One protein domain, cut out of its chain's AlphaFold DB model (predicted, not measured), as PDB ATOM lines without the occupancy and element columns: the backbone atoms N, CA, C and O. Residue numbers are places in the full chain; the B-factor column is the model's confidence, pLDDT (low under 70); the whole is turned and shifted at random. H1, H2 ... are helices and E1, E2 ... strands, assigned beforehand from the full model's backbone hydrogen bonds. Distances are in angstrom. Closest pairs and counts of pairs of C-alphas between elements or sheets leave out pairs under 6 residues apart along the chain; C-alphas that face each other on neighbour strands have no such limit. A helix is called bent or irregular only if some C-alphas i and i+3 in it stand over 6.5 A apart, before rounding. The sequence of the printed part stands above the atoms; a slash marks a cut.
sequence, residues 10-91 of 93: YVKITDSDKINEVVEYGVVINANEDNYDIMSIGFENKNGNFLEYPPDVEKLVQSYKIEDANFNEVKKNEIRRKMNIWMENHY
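AT A GLANCE: This is residues 10 to 91 of the 93 residues of an uncharacterized protein of Paeniclostridium sordellii (UniProt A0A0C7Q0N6). A strongly twisted antiparallel sheet, built round the long bent hairpin of E2 and E3, makes a wall with one helix, H1, packed across one face. E1 and E6 extend the wall beyond E2; E4 and E5 pair with different parts of E3. The 82 printed residues hold six named strands, then one named helix; the class is mixed. The whole is compact and rounded, with a radius of gyration of the C-alphas of 12.3 A and spans of 29 by 29 by 25 A.

HOW THE PARTS SIT: Start at E1, residues 10 to 14, which forms a hairpin with E2, residues 23 to 32; N 11 and O 26 are 2.9 A apart. On the other side of E1 look for E6, residues 70 to 73, with N 12 and O 72 at 2.7 A. E2 forms a hairpin with E3, residues 35 to 44, with N 25 and O 42 at 2.8 A. On the other side of E3 are E4, residues 50 to 52, with N 43 and O 51 at 2.9 A, and E5, residues 61 to 64, with N 36 and O 64 at 2.8 A. H1, residues 77 to 90, is on the sheet at a height of 9.1 A, across the strands at 68 degrees to E3 on the local plane; its closest C-alphas to E3 are Met 83 and Ile 41, 6.5 A apart. In H1 every O i to N i+4 pair is within hydrogen-bond range.

IN THESE COORDINATES: Find C-alpha 10 at (-3.467, -20.072, 15.932), where E1 begins. E2, 23.7 A long, bends by 75 degrees at residue 29; E3, 24.4 A, bends by 72 degrees at residue 41. H1 runs 20.0 A to C-alpha 90 at (7.437, -27.981, 7.416).

THE WHOLE: The C-alphas farthest apart, Glu 33 and Asn 47, are 35.7 A apart. The printed part has no cut and no long link. Look for pLDDT under 70 at residues 16 to 21 and 58 to 59.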
ATOM      1  N   TYR A  10      -3.563 -20.824  17.180       95.62
ATOM      2  CA  TYR A  10      -3.467 -20.072  15.932       95.62
ATOM      3  C   TYR A  10      -3.903 -18.630  16.178       95.62
ATOM      4  O   TYR A  10      -5.042 -18.378  16.593       95.62
ATOM      5  N   VAL A  11      -3.014 -17.687  15.888       95.38
ATOM      6  CA  VAL A  11      -3.212 -16.267  16.170       95.38
ATOM      7  C   VAL A  11      -3.094 -15.430  14.902       95.38
ATOM      8  O   VAL A  11      -2.255 -15.664  14.039       95.38
ATOM      9  N   LYS A  12      -3.984 -14.448  14.802       94.75
ATOM     10  CA  LYS A  12      -3.884 -13.296  13.917       94.75
ATOM     11  C   LYS A  12      -3.216 -12.177  14.710       94.75
ATOM     12  O   LYS A  12      -3.710 -11.833  15.787       94.75
ATOM     13  N   ILE A  13      -2.152 -11.618  14.156       92.94
ATOM     14  CA  ILE A  13      -1.330 -10.566  14.749       92.94
ATOM     15  C   ILE A  13      -1.513  -9.309  13.901       92.94
ATOM     16  O   ILE A  13      -1.492  -9.357  12.670       92.94
ATOM     17  N   THR A  14      -1.750  -8.186  14.561       89.62
ATOM     18  CA  THR A  14      -1.836  -6.870  13.924       89.62
ATOM     19  C   THR A  14      -1.121  -5.870  14.817       89.62
ATOM     20  O   THR A  14      -1.397  -5.861  16.017       89.62
ATOM     21  N   ASP A  15      -0.231  -5.051  14.261       77.69
ATOM     22  CA  ASP A  15       0.405  -3.956  15.002       77.69
ATOM     23  C   ASP A  15      -0.680  -2.996  15.513       77.69
ATOM     24  O   ASP A  15      -1.639  -2.660  14.807       77.69
ATOM     25  N   SER A  16      -0.582  -2.640  16.790       61.88
ATOM     26  CA  SER A  16      -1.530  -1.759  17.464       61.88
ATOM     27  C   SER A  16      -1.419  -0.305  17.019       61.88
ATOM     28  O   SER A  16      -2.417   0.413  17.093       61.88
ATOM     29  N   ASP A  17      -0.263   0.110  16.496       60.00
ATOM     30  CA  ASP A  17       0.076   1.526  16.333       60.00
ATOM     31  C   ASP A  17       0.014   2.022  14.881       60.00
ATOM     32  O   ASP A  17       0.196   3.215  14.617       60.00
ATOM     33  N   LYS A  18      -0.276   1.149  13.904       56.19
ATOM     34  CA  LYS A  18      -0.278   1.522  12.480       56.19
ATOM     35  C   LYS A  18      -1.517   1.044  11.730       56.19
ATOM     36  O   LYS A  18      -1.747  -0.135  11.492       56.19
ATOM     37  N   ILE A  19      -2.260   2.025  11.223       50.97
ATOM     38  CA  ILE A  19      -3.563   1.901  10.542       50.97
ATOM     39  C   ILE A  19      -3.504   1.145   9.190       50.97
ATOM     40  O   ILE A  19      -4.545   0.805   8.636       50.97
ATOM     41  N   ASN A  20      -2.315   0.828   8.663       55.25
ATOM     42  CA  ASN A  20      -2.133   0.200   7.344       55.25
ATOM     43  C   ASN A  20      -1.288  -1.082   7.371       55.25
ATOM     44  O   ASN A  20      -0.769  -1.487   6.325       55.25
ATOM     45  N   GLU A  21      -1.089  -1.685   8.542       65.81
ATOM     46  CA  GLU A  21      -0.151  -2.794   8.649       65.81
ATOM     47  C   GLU A  21      -0.680  -4.157   8.209       65.81
ATOM     48  O   GLU A  21      -1.874  -4.468   8.208       65.81
ATOM     49  N   VAL A  22       0.302  -4.941   7.771       75.31
ATOM     50  CA  VAL A  22       0.199  -6.308   7.289       75.31
ATOM     51  C   VAL A  22      -0.412  -7.165   8.394       75.31
ATOM     52  O   VAL A  22       0.088  -7.215   9.511       75.31
ATOM     53  N   VAL A  23      -1.521  -7.834   8.082       89.19
ATOM     54  CA  VAL A  23      -2.105  -8.818   8.993       89.19
ATOM     55  C   VAL A  23      -1.233 -10.059   8.946       89.19
ATOM     56  O   VAL A  23      -1.215 -10.739   7.923       89.19
ATOM     57  N   GLU A  24      -0.564 -10.386  10.041       91.94
ATOM     58  CA  GLU A  24       0.219 -11.613  10.138       91.94
ATOM     59  C   GLU A  24      -0.567 -12.735  10.811       91.94
ATOM     60  O   GLU A  24      -1.521 -12.525  11.569       91.94
ATOM     61  N   TYR A  25      -0.158 -13.958  10.512       94.19
ATOM     62  CA  TYR A  25      -0.720 -15.174  11.062       94.19
ATOM     63  C   TYR A  25       0.398 -16.071  11.556       94.19
ATOM     64  O   TYR A  25       1.355 -16.346  10.829       94.19
ATOM     65  N   GLY A  26       0.232 -16.590  12.766       94.19
ATOM     66  CA  GLY A  26       1.202 -17.487  13.367       94.19
ATOM     67  C   GLY A  26       0.582 -18.510  14.302       94.19
ATOM     68  O   GLY A  26      -0.624 -18.507  14.565       94.19
ATOM     69  N   VAL A  27       1.430 -19.400  14.799       95.00
ATOM     70  CA  VAL A  27       1.088 -20.374  15.832       95.00
ATOM     71  C   VAL A  27       1.972 -20.159  17.050       95.00
ATOM     72  O   VAL A  27       3.187 -20.010  16.941       95.00
ATOM     73  N   VAL A  28       1.356 -20.133  18.224       94.75
ATOM     74  CA  VAL A  28       2.073 -20.027  19.496       94.75
ATOM     75  C   VAL A  28       2.772 -21.355  19.759       94.75
ATOM     76  O   VAL A  28       2.111 -22.375  19.952       94.75
ATOM     77  N   ILE A  29       4.100 -21.368  19.771       93.25
ATOM     78  CA  ILE A  29       4.884 -22.586  20.022       93.25
ATOM     79  C   ILE A  29       5.244 -22.747  21.498       93.25
ATOM     80  O   ILE A  29       5.248 -23.873  22.005       93.25
ATOM     81  N   ASN A  30       5.461 -21.635  22.202       93.06
ATOM     82  CA  ASN A  30       5.646 -21.593  23.648       93.06
ATOM     83  C   ASN A  30       4.796 -20.469  24.237       93.06
ATOM     84  O   ASN A  30       4.710 -19.383  23.666       93.06
ATOM     85  N   ALA A  31       4.188 -20.744  25.387       92.69
ATOM     86  CA  ALA A  31       3.441 -19.773  26.168       92.69
ATOM     87  C   ALA A  31       3.960 -19.824  27.607       92.69
ATOM     88  O   ALA A  31       3.712 -20.798  28.320       92.69
ATOM     89  N   ASN A  32       4.706 -18.793  27.990       87.75
ATOM     90  CA  ASN A  32       5.121 -18.514  29.361       87.75
ATOM     91  C   ASN A  32       4.333 -17.292  29.850       87.75
ATOM     92  O   ASN A  32       3.838 -16.548  29.010       87.75
ATOM     93  N   GLU A  33       4.241 -17.084  31.170       81.88
ATOM     94  CA  GLU A  33       3.369 -16.081  31.829       81.88
ATOM     95  C   GLU A  33       3.071 -14.839  30.969       81.88
ATOM     96  O   GLU A  33       1.931 -14.671  30.535       81.88
ATOM     97  N   ASP A  34       4.108 -14.075  30.610       84.44
ATOM     98  CA  ASP A  34       3.982 -12.872  29.772       84.44
ATOM     99  C   ASP A  34       4.824 -12.916  28.484       84.44
ATOM    100  O   ASP A  34       4.993 -11.893  27.827       84.44
ATOM    101  N   ASN A  35       5.385 -14.074  28.118       93.12
ATOM    102  CA  ASN A  35       6.236 -14.212  26.931       93.12
ATOM    103  C   ASN A  35       5.765 -15.364  26.045       93.12
ATOM    104  O   ASN A  35       5.671 -16.516  26.481       93.12
ATOM    105  N   TYR A  36       5.543 -15.052  24.775       95.25
ATOM    106  CA  TYR A  36       4.998 -15.952  23.775       95.25
ATOM    107  C   TYR A  36       5.961 -16.060  22.606       95.25
ATOM    108  O   TYR A  36       6.198 -15.082  21.902       95.25
ATOM    109  N   ASP A  37       6.474 -17.260  22.366       94.56
ATOM    110  CA  ASP A  37       7.175 -17.536  21.119       94.56
ATOM    111  C   ASP A  37       6.126 -17.901  20.077       94.56
ATOM    112  O   ASP A  37       5.375 -18.873  20.239       94.56
ATOM    113  N   ILE A  38       6.061 -17.112  19.013       94.06
ATOM    114  CA  ILE A  38       5.096 -17.280  17.936       94.06
ATOM    115  C   ILE A  38       5.863 -17.539  16.651       94.06
ATOM    116  O   ILE A  38       6.751 -16.781  16.269       94.06
ATOM    117  N   MET A  39       5.507 -18.635  15.988       92.75
ATOM    118  CA  MET A  39       6.001 -18.950  14.661       92.75
ATOM    119  C   MET A  39       5.084 -18.315  13.620       92.75
ATOM    120  O   MET A  39       3.918 -18.697  13.507       92.75
ATOM    121  N   SER A  40       5.606 -17.354  12.868       91.88
ATOM    122  CA  SER A  40       4.932 -16.733  11.735       91.88
ATOM    123  C   SER A  40       4.813 -17.732  10.588       91.88
ATOM    124  O   SER A  40       5.794 -18.330  10.161       91.88
ATOM    125  N   ILE A  41       3.597 -17.901  10.075       92.56
ATOM    126  CA  ILE A  41       3.282 -18.820   8.972       92.56
ATOM    127  C   ILE A  41       3.031 -18.045   7.679       92.56
ATOM    128  O   ILE A  41       3.325 -18.528   6.589       92.56
ATOM    129  N   GLY A  42       2.477 -16.840   7.777       92.00
ATOM    130  CA  GLY A  42       2.159 -16.040   6.603       92.00
ATOM    131  C   GLY A  42       1.443 -14.746   6.945       92.00
ATOM    132  O   GLY A  42       1.250 -14.412   8.114       92.00
ATOM    133  N   PHE A  43       1.008 -14.036   5.912       91.62
ATOM    134  CA  PHE A  43       0.337 -12.750   6.050       91.62
ATOM    135  C   PHE A  43      -0.797 -12.550   5.039       91.62
ATOM    136  O   PHE A  43      -0.853 -13.206   3.998       91.62
ATOM    137  N   GLU A  44      -1.720 -11.637   5.340       90.06
ATOM    138  CA  GLU A  44      -2.733 -11.152   4.401       90.06
ATOM    139  C   GLU A  44      -2.148  -9.992   3.586       90.06
ATOM    140  O   GLU A  44      -1.717  -8.976   4.137       90.06
ATOM    141  N   ASN A  45      -2.123 -10.124   2.260       86.00
ATOM    142  CA  ASN A  45      -1.747  -9.012   1.393       86.00
ATOM    143  C   ASN A  45      -2.888  -7.982   1.274       86.00
ATOM    144  O   ASN A  45      -4.011  -8.206   1.720       86.00
ATOM    145  N   LYS A  46      -2.630  -6.859   0.591       82.50
ATOM    146  CA  LYS A  46      -3.615  -5.774   0.392       82.50
ATOM    147  C   LYS A  46      -4.921  -6.210  -0.289       82.50
ATOM    148  O   LYS A  46      -5.913  -5.497  -0.195       82.50
ATOM    149  N   ASN A  47      -4.920  -7.356  -0.972       83.38
ATOM    150  CA  ASN A  47      -6.088  -7.905  -1.656       83.38
ATOM    151  C   ASN A  47      -6.885  -8.885  -0.777       83.38
ATOM    152  O   ASN A  47      -7.830  -9.498  -1.266       83.38
ATOM    153  N   GLY A  48      -6.508  -9.070   0.490       81.38
ATOM    154  CA  GLY A  48      -7.173 -10.005   1.396       81.38
ATOM    155  C   GLY A  48      -6.728 -11.463   1.235       81.38
ATOM    156  O   GLY A  48      -7.333 -12.358   1.826       81.38
ATOM    157  N   ASN A  49      -5.691 -11.723   0.429       87.75
ATOM    158  CA  ASN A  49      -5.205 -13.075   0.172       87.75
ATOM    159  C   ASN A  49      -4.110 -13.451   1.167       87.75
ATOM    160  O   ASN A  49      -3.138 -12.715   1.340       87.75
ATOM    161  N   PHE A  50      -4.251 -14.637   1.755       90.25
ATOM    162  CA  PHE A  50      -3.225 -15.253   2.585       90.25
ATOM    163  C   PHE A  50      -2.051 -15.740   1.730       90.25
ATOM    164  O   PHE A  50      -2.260 -16.490   0.771       90.25
ATOM    165  N   LEU A  51      -0.841 -15.327   2.097       90.81
ATOM    166  CA  LEU A  51       0.423 -15.741   1.501       90.81
ATOM    167  C   LEU A  51       1.308 -16.370   2.577       90.81
ATOM    168  O   LEU A  51       1.494 -15.786   3.642       90.81
ATOM    169  N   GLU A  52       1.839 -17.553   2.287       92.00
ATOM    170  CA  GLU A  52       2.703 -18.318   3.191       92.00
ATOM    171  C   GLU A  52       4.140 -17.789   3.154       92.00
ATOM    172  O   GLU A  52       4.651 -17.419   2.092       92.00
ATOM    173  N   TYR A  53       4.805 -17.776   4.308       89.25
ATOM    174  CA  TYR A  53       6.239 -17.538   4.373       89.25
ATOM    175  C   TYR A  53       7.010 -18.794   3.929       89.25
ATOM    176  O   TYR A  53       6.598 -19.918   4.240       89.25
ATOM    177  N   PRO A  54       8.142 -18.634   3.213       85.31
ATOM    178  CA  PRO A  54       9.043 -19.747   2.942       85.31
ATOM    179  C   PRO A  54       9.586 -20.345   4.253       85.31
ATOM    180  O   PRO A  54       9.900 -19.585   5.172       85.31
ATOM    181  N   PRO A  55       9.745 -21.677   4.348       77.31
ATOM    182  CA  PRO A  55      10.204 -22.340   5.571       77.31
ATOM    183  C   PRO A  55      11.676 -22.052   5.908       77.31
ATOM    184  O   PRO A  55      12.074 -22.170   7.061       77.31
ATOM    185  N   ASP A  56      12.477 -21.633   4.925       77.12
ATOM    186  CA  ASP A  56      13.925 -21.418   5.070       77.12
ATOM    187  C   ASP A  56      14.286 -20.032   5.644       77.12
ATOM    188  O   ASP A  56      15.444 -19.611   5.615       77.12
ATOM    189  N   VAL A  57      13.302 -19.275   6.133       74.56
ATOM    190  CA  VAL A  57      13.531 -17.943   6.700       74.56
ATOM    191  C   VAL A  57      14.043 -18.079   8.137       74.56
ATOM    192  O   VAL A  57      13.338 -18.562   9.018       74.56
ATOM    193  N   GLU A  58      15.256 -17.584   8.409       60.22
ATOM    194  CA  GLU A  58      15.920 -17.676   9.729       60.22
ATOM    195  C   GLU A  58      15.119 -17.078  10.905       60.22
ATOM    196  O   GLU A  58      15.411 -17.368  12.061       60.22
ATOM    197  N   LYS A  59      14.115 -16.233  10.636       68.62
ATOM    198  CA  LYS A  59      13.353 -15.479  11.648       68.62
ATOM    199  C   LYS A  59      11.850 -15.770  11.632       68.62
ATOM    200  O   LYS A  59      11.044 -14.856  11.797       68.62
ATOM    201  N   LEU A  60      11.462 -17.028  11.419       84.44
ATOM    202  CA  LEU A  60      10.049 -17.426  11.514       84.44
ATOM    203  C   LEU A  60       9.522 -17.380  12.948       84.44
ATOM    204  O   LEU A  60       8.337 -17.156  13.138       84.44
ATOM    205  N   VAL A  61      10.376 -17.573  13.955       90.06
ATOM    206  CA  VAL A  61       9.977 -17.489  15.365       90.06
ATOM    207  C   VAL A  61      10.352 -16.126  15.926       90.06
ATOM    208  O   VAL A  61      11.511 -15.715  15.848       90.06
ATOM    209  N   GLN A  62       9.374 -15.448  16.518       90.44
ATOM    210  CA  GLN A  62       9.556 -14.185  17.225       90.44
ATOM    211  C   GLN A  62       8.916 -14.275  18.611       90.44
ATOM    212  O   GLN A  62       7.868 -14.903  18.781       90.44
ATOM    213  N   SER A  63       9.565 -13.660  19.596       93.25
ATOM    214  CA  SER A  63       9.046 -13.574  20.958       93.25
ATOM    215  C   SER A  63       8.252 -12.282  21.121       93.25
ATOM    216  O   SER A  63       8.739 -11.211  20.761       93.25
ATOM    217  N   TYR A  64       7.056 -12.400  21.686       92.19
ATOM    218  CA  TYR A  64       6.139 -11.299  21.956       92.19
ATOM    219  C   TYR A  64       5.707 -11.307  23.416       92.19
ATOM    220  O   TYR A  64       5.512 -12.368  24.013       92.19
ATOM    221  N   LYS A  65       5.443 -10.125  23.952       93.62
ATOM    222  CA  LYS A  65       4.563  -9.923  25.099       93.62
ATOM    223  C   LYS A  65       3.129  -9.696  24.647       93.62
ATOM    224  O   LYS A  65       2.878  -9.382  23.482       93.62
ATOM    225  N   ILE A  66       2.169  -9.839  25.562       91.62
ATOM    226  CA  ILE A  66       0.753  -9.647  25.220       91.62
ATOM    227  C   ILE A  66       0.451  -8.203  24.788       91.62
ATOM    228  O   ILE A  66      -0.445  -7.985  23.976       91.62
ATOM    229  N   GLU A  67       1.215  -7.234  25.293       90.38
ATOM    230  CA  GLU A  67       1.111  -5.818  24.941       90.38
ATOM    231  C   GLU A  67       1.799  -5.421  23.624       90.38
ATOM    232  O   GLU A  67       1.529  -4.331  23.125       90.38
ATOM    233  N   ASP A  68       2.650  -6.274  23.043       89.81
ATOM    234  CA  ASP A  68       3.459  -5.907  21.868       89.81
ATOM    235  C   ASP A  68       2.632  -5.814  20.574       89.81
ATOM    236  O   ASP A  68       3.060  -5.188  19.604       89.81
ATOM    237  N   ALA A  69       1.467  -6.468  20.521       89.94
ATOM    238  CA  ALA A  69       0.589  -6.457  19.356       89.94
ATOM    239  C   ALA A  69      -0.863  -6.806  19.709       89.94
ATOM    240  O   ALA A  69      -1.187  -7.370  20.754       89.94
ATOM    241  N   ASN A  70      -1.771  -6.547  18.769       91.62
ATOM    242  CA  ASN A  70      -3.145  -7.021  18.860       91.62
ATOM    243  C   ASN A  70      -3.251  -8.478  18.406       91.62
ATOM    244  O   ASN A  70      -3.282  -8.770  17.207       91.62
ATOM    245  N   PHE A  71      -3.417  -9.381  19.370       93.19
ATOM    246  CA  PHE A  71      -3.671 -10.795  19.107       93.19
ATOM    247  C   PHE A  71      -5.167 -11.106  19.031       93.19
ATOM    248  O   PHE A  71      -5.964 -10.720  19.892       93.19
ATOM    249  N   ASN A  72      -5.569 -11.851  18.005       93.88
ATOM    250  CA  ASN A  72      -6.917 -12.393  17.864       93.88
ATOM    251  C   ASN A  72      -6.862 -13.853  17.418       93.88
ATOM    252  O   ASN A  72      -5.950 -14.260  16.711       93.88
ATOM    253  N   GLU A  73      -7.867 -14.648  17.773       93.50
ATOM    254  CA  GLU A  73      -7.962 -16.017  17.265       93.50
ATOM    255  C   GLU A  73      -8.216 -16.034  15.746       93.50
ATOM    256  O   GLU A  73      -9.013 -15.249  15.214       93.50
ATOM    257  N   VAL A  74      -7.586 -16.977  15.041       93.31
ATOM    258  CA  VAL A  74      -7.873 -17.237  13.625       93.31
ATOM    259  C   VAL A  74      -9.229 -17.938  13.478       93.31
ATOM    260  O   VAL A  74      -9.342 -19.158  13.584       93.31
ATOM    261  N   LYS A  75     -10.275 -17.151  13.192       89.06
ATOM    262  CA  LYS A  75     -11.656 -17.642  13.006       89.06
ATOM    263  C   LYS A  75     -11.982 -18.113  11.584       89.06
ATOM    264  O   LYS A  75     -12.931 -18.866  11.390       89.06
ATOM    265  N   LYS A  76     -11.242 -17.650  10.569       88.56
ATOM    266  CA  LYS A  76     -11.478 -18.041   9.167       88.56
ATOM    267  C   LYS A  76     -10.953 -19.465   8.941       88.56
ATOM    268  O   LYS A  76      -9.741 -19.672   8.906       88.56
ATOM    269  N   ASN A  77     -11.860 -20.420   8.727       90.62
ATOM    270  CA  ASN A  77     -11.525 -21.837   8.509       90.62
ATOM    271  C   ASN A  77     -10.543 -22.066   7.353       90.62
ATOM    272  O   ASN A  77      -9.674 -22.925   7.457       90.62
ATOM    273  N   GLU A  78     -10.659 -21.297   6.268       91.06
ATOM    274  CA  GLU A  78      -9.749 -21.410   5.124       91.06
ATOM    275  C   GLU A  78      -8.298 -21.101   5.517       91.06
ATOM    276  O   GLU A  78      -7.396 -21.872   5.200       91.06
ATOM    277  N   ILE A  79      -8.082 -20.009   6.257       91.56
ATOM    278  CA  ILE A  79      -6.751 -19.604   6.718       91.56
ATOM    279  C   ILE A  79      -6.214 -20.638   7.702       91.56
ATOM    280  O   ILE A  79      -5.099 -21.117   7.536       91.56
ATOM    281  N   ARG A  80      -7.034 -21.059   8.672       92.75
ATOM    282  CA  ARG A  80      -6.641 -22.084   9.646       92.75
ATOM    283  C   ARG A  80      -6.221 -23.389   8.965       92.75
ATOM    284  O   ARG A  80      -5.214 -23.974   9.338       92.75
ATOM    285  N   ARG A  81      -6.948 -23.819   7.929       93.00
ATOM    286  CA  ARG A  81      -6.588 -25.004   7.138       93.00
ATOM    287  C   ARG A  81      -5.249 -24.830   6.419       93.00
ATOM    288  O   ARG A  81      -4.454 -25.762   6.437       93.00
ATOM    289  N   LYS A  82      -4.994 -23.675   5.796       92.81
ATOM    290  CA  LYS A  82      -3.705 -23.391   5.137       92.81
ATOM    291  C   LYS A  82      -2.554 -23.403   6.144       92.81
ATOM    292  O   LYS A  82      -1.548 -24.059   5.904       92.81
ATOM    293  N   MET A  83      -2.751 -22.788   7.311       92.38
ATOM    294  CA  MET A  83      -1.768 -22.809   8.395       92.38
ATOM    295  C   MET A  83      -1.479 -24.231   8.894       92.38
ATOM    296  O   MET A  83      -0.315 -24.582   9.050       92.38
ATOM    297  N   ASN A  84      -2.506 -25.066   9.086       91.38
ATOM    298  CA  ASN A  84      -2.318 -26.469   9.471       91.38
ATOM    299  C   ASN A  84      -1.484 -27.240   8.436       91.38
ATOM    300  O   ASN A  84      -0.542 -27.924   8.813       91.38
ATOM    301  N   ILE A  85      -1.806 -27.109   7.143       91.38
ATOM    302  CA  ILE A  85      -1.072 -27.786   6.058       91.38
ATOM    303  C   ILE A  85       0.391 -27.338   6.041       91.38
ATOM    304  O   ILE A  85       1.293 -28.160   5.898       91.38
ATOM    305  N   TRP A  86       0.635 -26.036   6.200       91.31
ATOM    306  CA  TRP A  86       1.990 -25.505   6.264       91.31
ATOM    307  C   TRP A  86       2.761 -26.095   7.451       91.31
ATOM    308  O   TRP A  86       3.892 -26.537   7.267       91.31
ATOM    309  N   MET A  87       2.138 -26.175   8.632       89.31
ATOM    310  CA  MET A  87       2.743 -26.808   9.806       89.31
ATOM    311  C   MET A  87       3.045 -28.284   9.545       89.31
ATOM    312  O   MET A  87       4.184 -28.694   9.700       89.31
ATOM    313  N   GLU A  88       2.086 -29.072   9.058       89.00
ATOM    314  CA  GLU A  88       2.289 -30.499   8.762       89.00
ATOM    315  C   GLU A  88       3.447 -30.754   7.782       89.00
ATOM    316  O   GLU A  88       4.200 -31.717   7.948       89.00
ATOM    317  N   ASN A  89       3.612 -29.885   6.784       87.88
ATOM    318  CA  ASN A  89       4.641 -30.032   5.756       87.88
ATOM    319  C   ASN A  89       6.044 -29.622   6.222       87.88
ATOM    320  O   ASN A  89       7.026 -30.206   5.763       87.88
ATOM    321  N   HIS A  90       6.154 -28.624   7.102       83.69
ATOM    322  CA  HIS A  90       7.437 -27.981   7.416       83.69
ATOM    323  C   HIS A  90       7.865 -28.140   8.875       83.69
ATOM    324  O   HIS A  90       9.047 -28.011   9.193       83.69
ATOM    325  N   TYR A  91       6.929 -28.444   9.768       74.69
ATOM    326  CA  TYR A  91       7.158 -28.490  11.200       74.69
ATOM    327  C   TYR A  91       6.363 -29.638  11.826       74.69
ATOM    328  O   TYR A  91       5.178 -29.520  12.131       74.69
TER     329      TYR A  91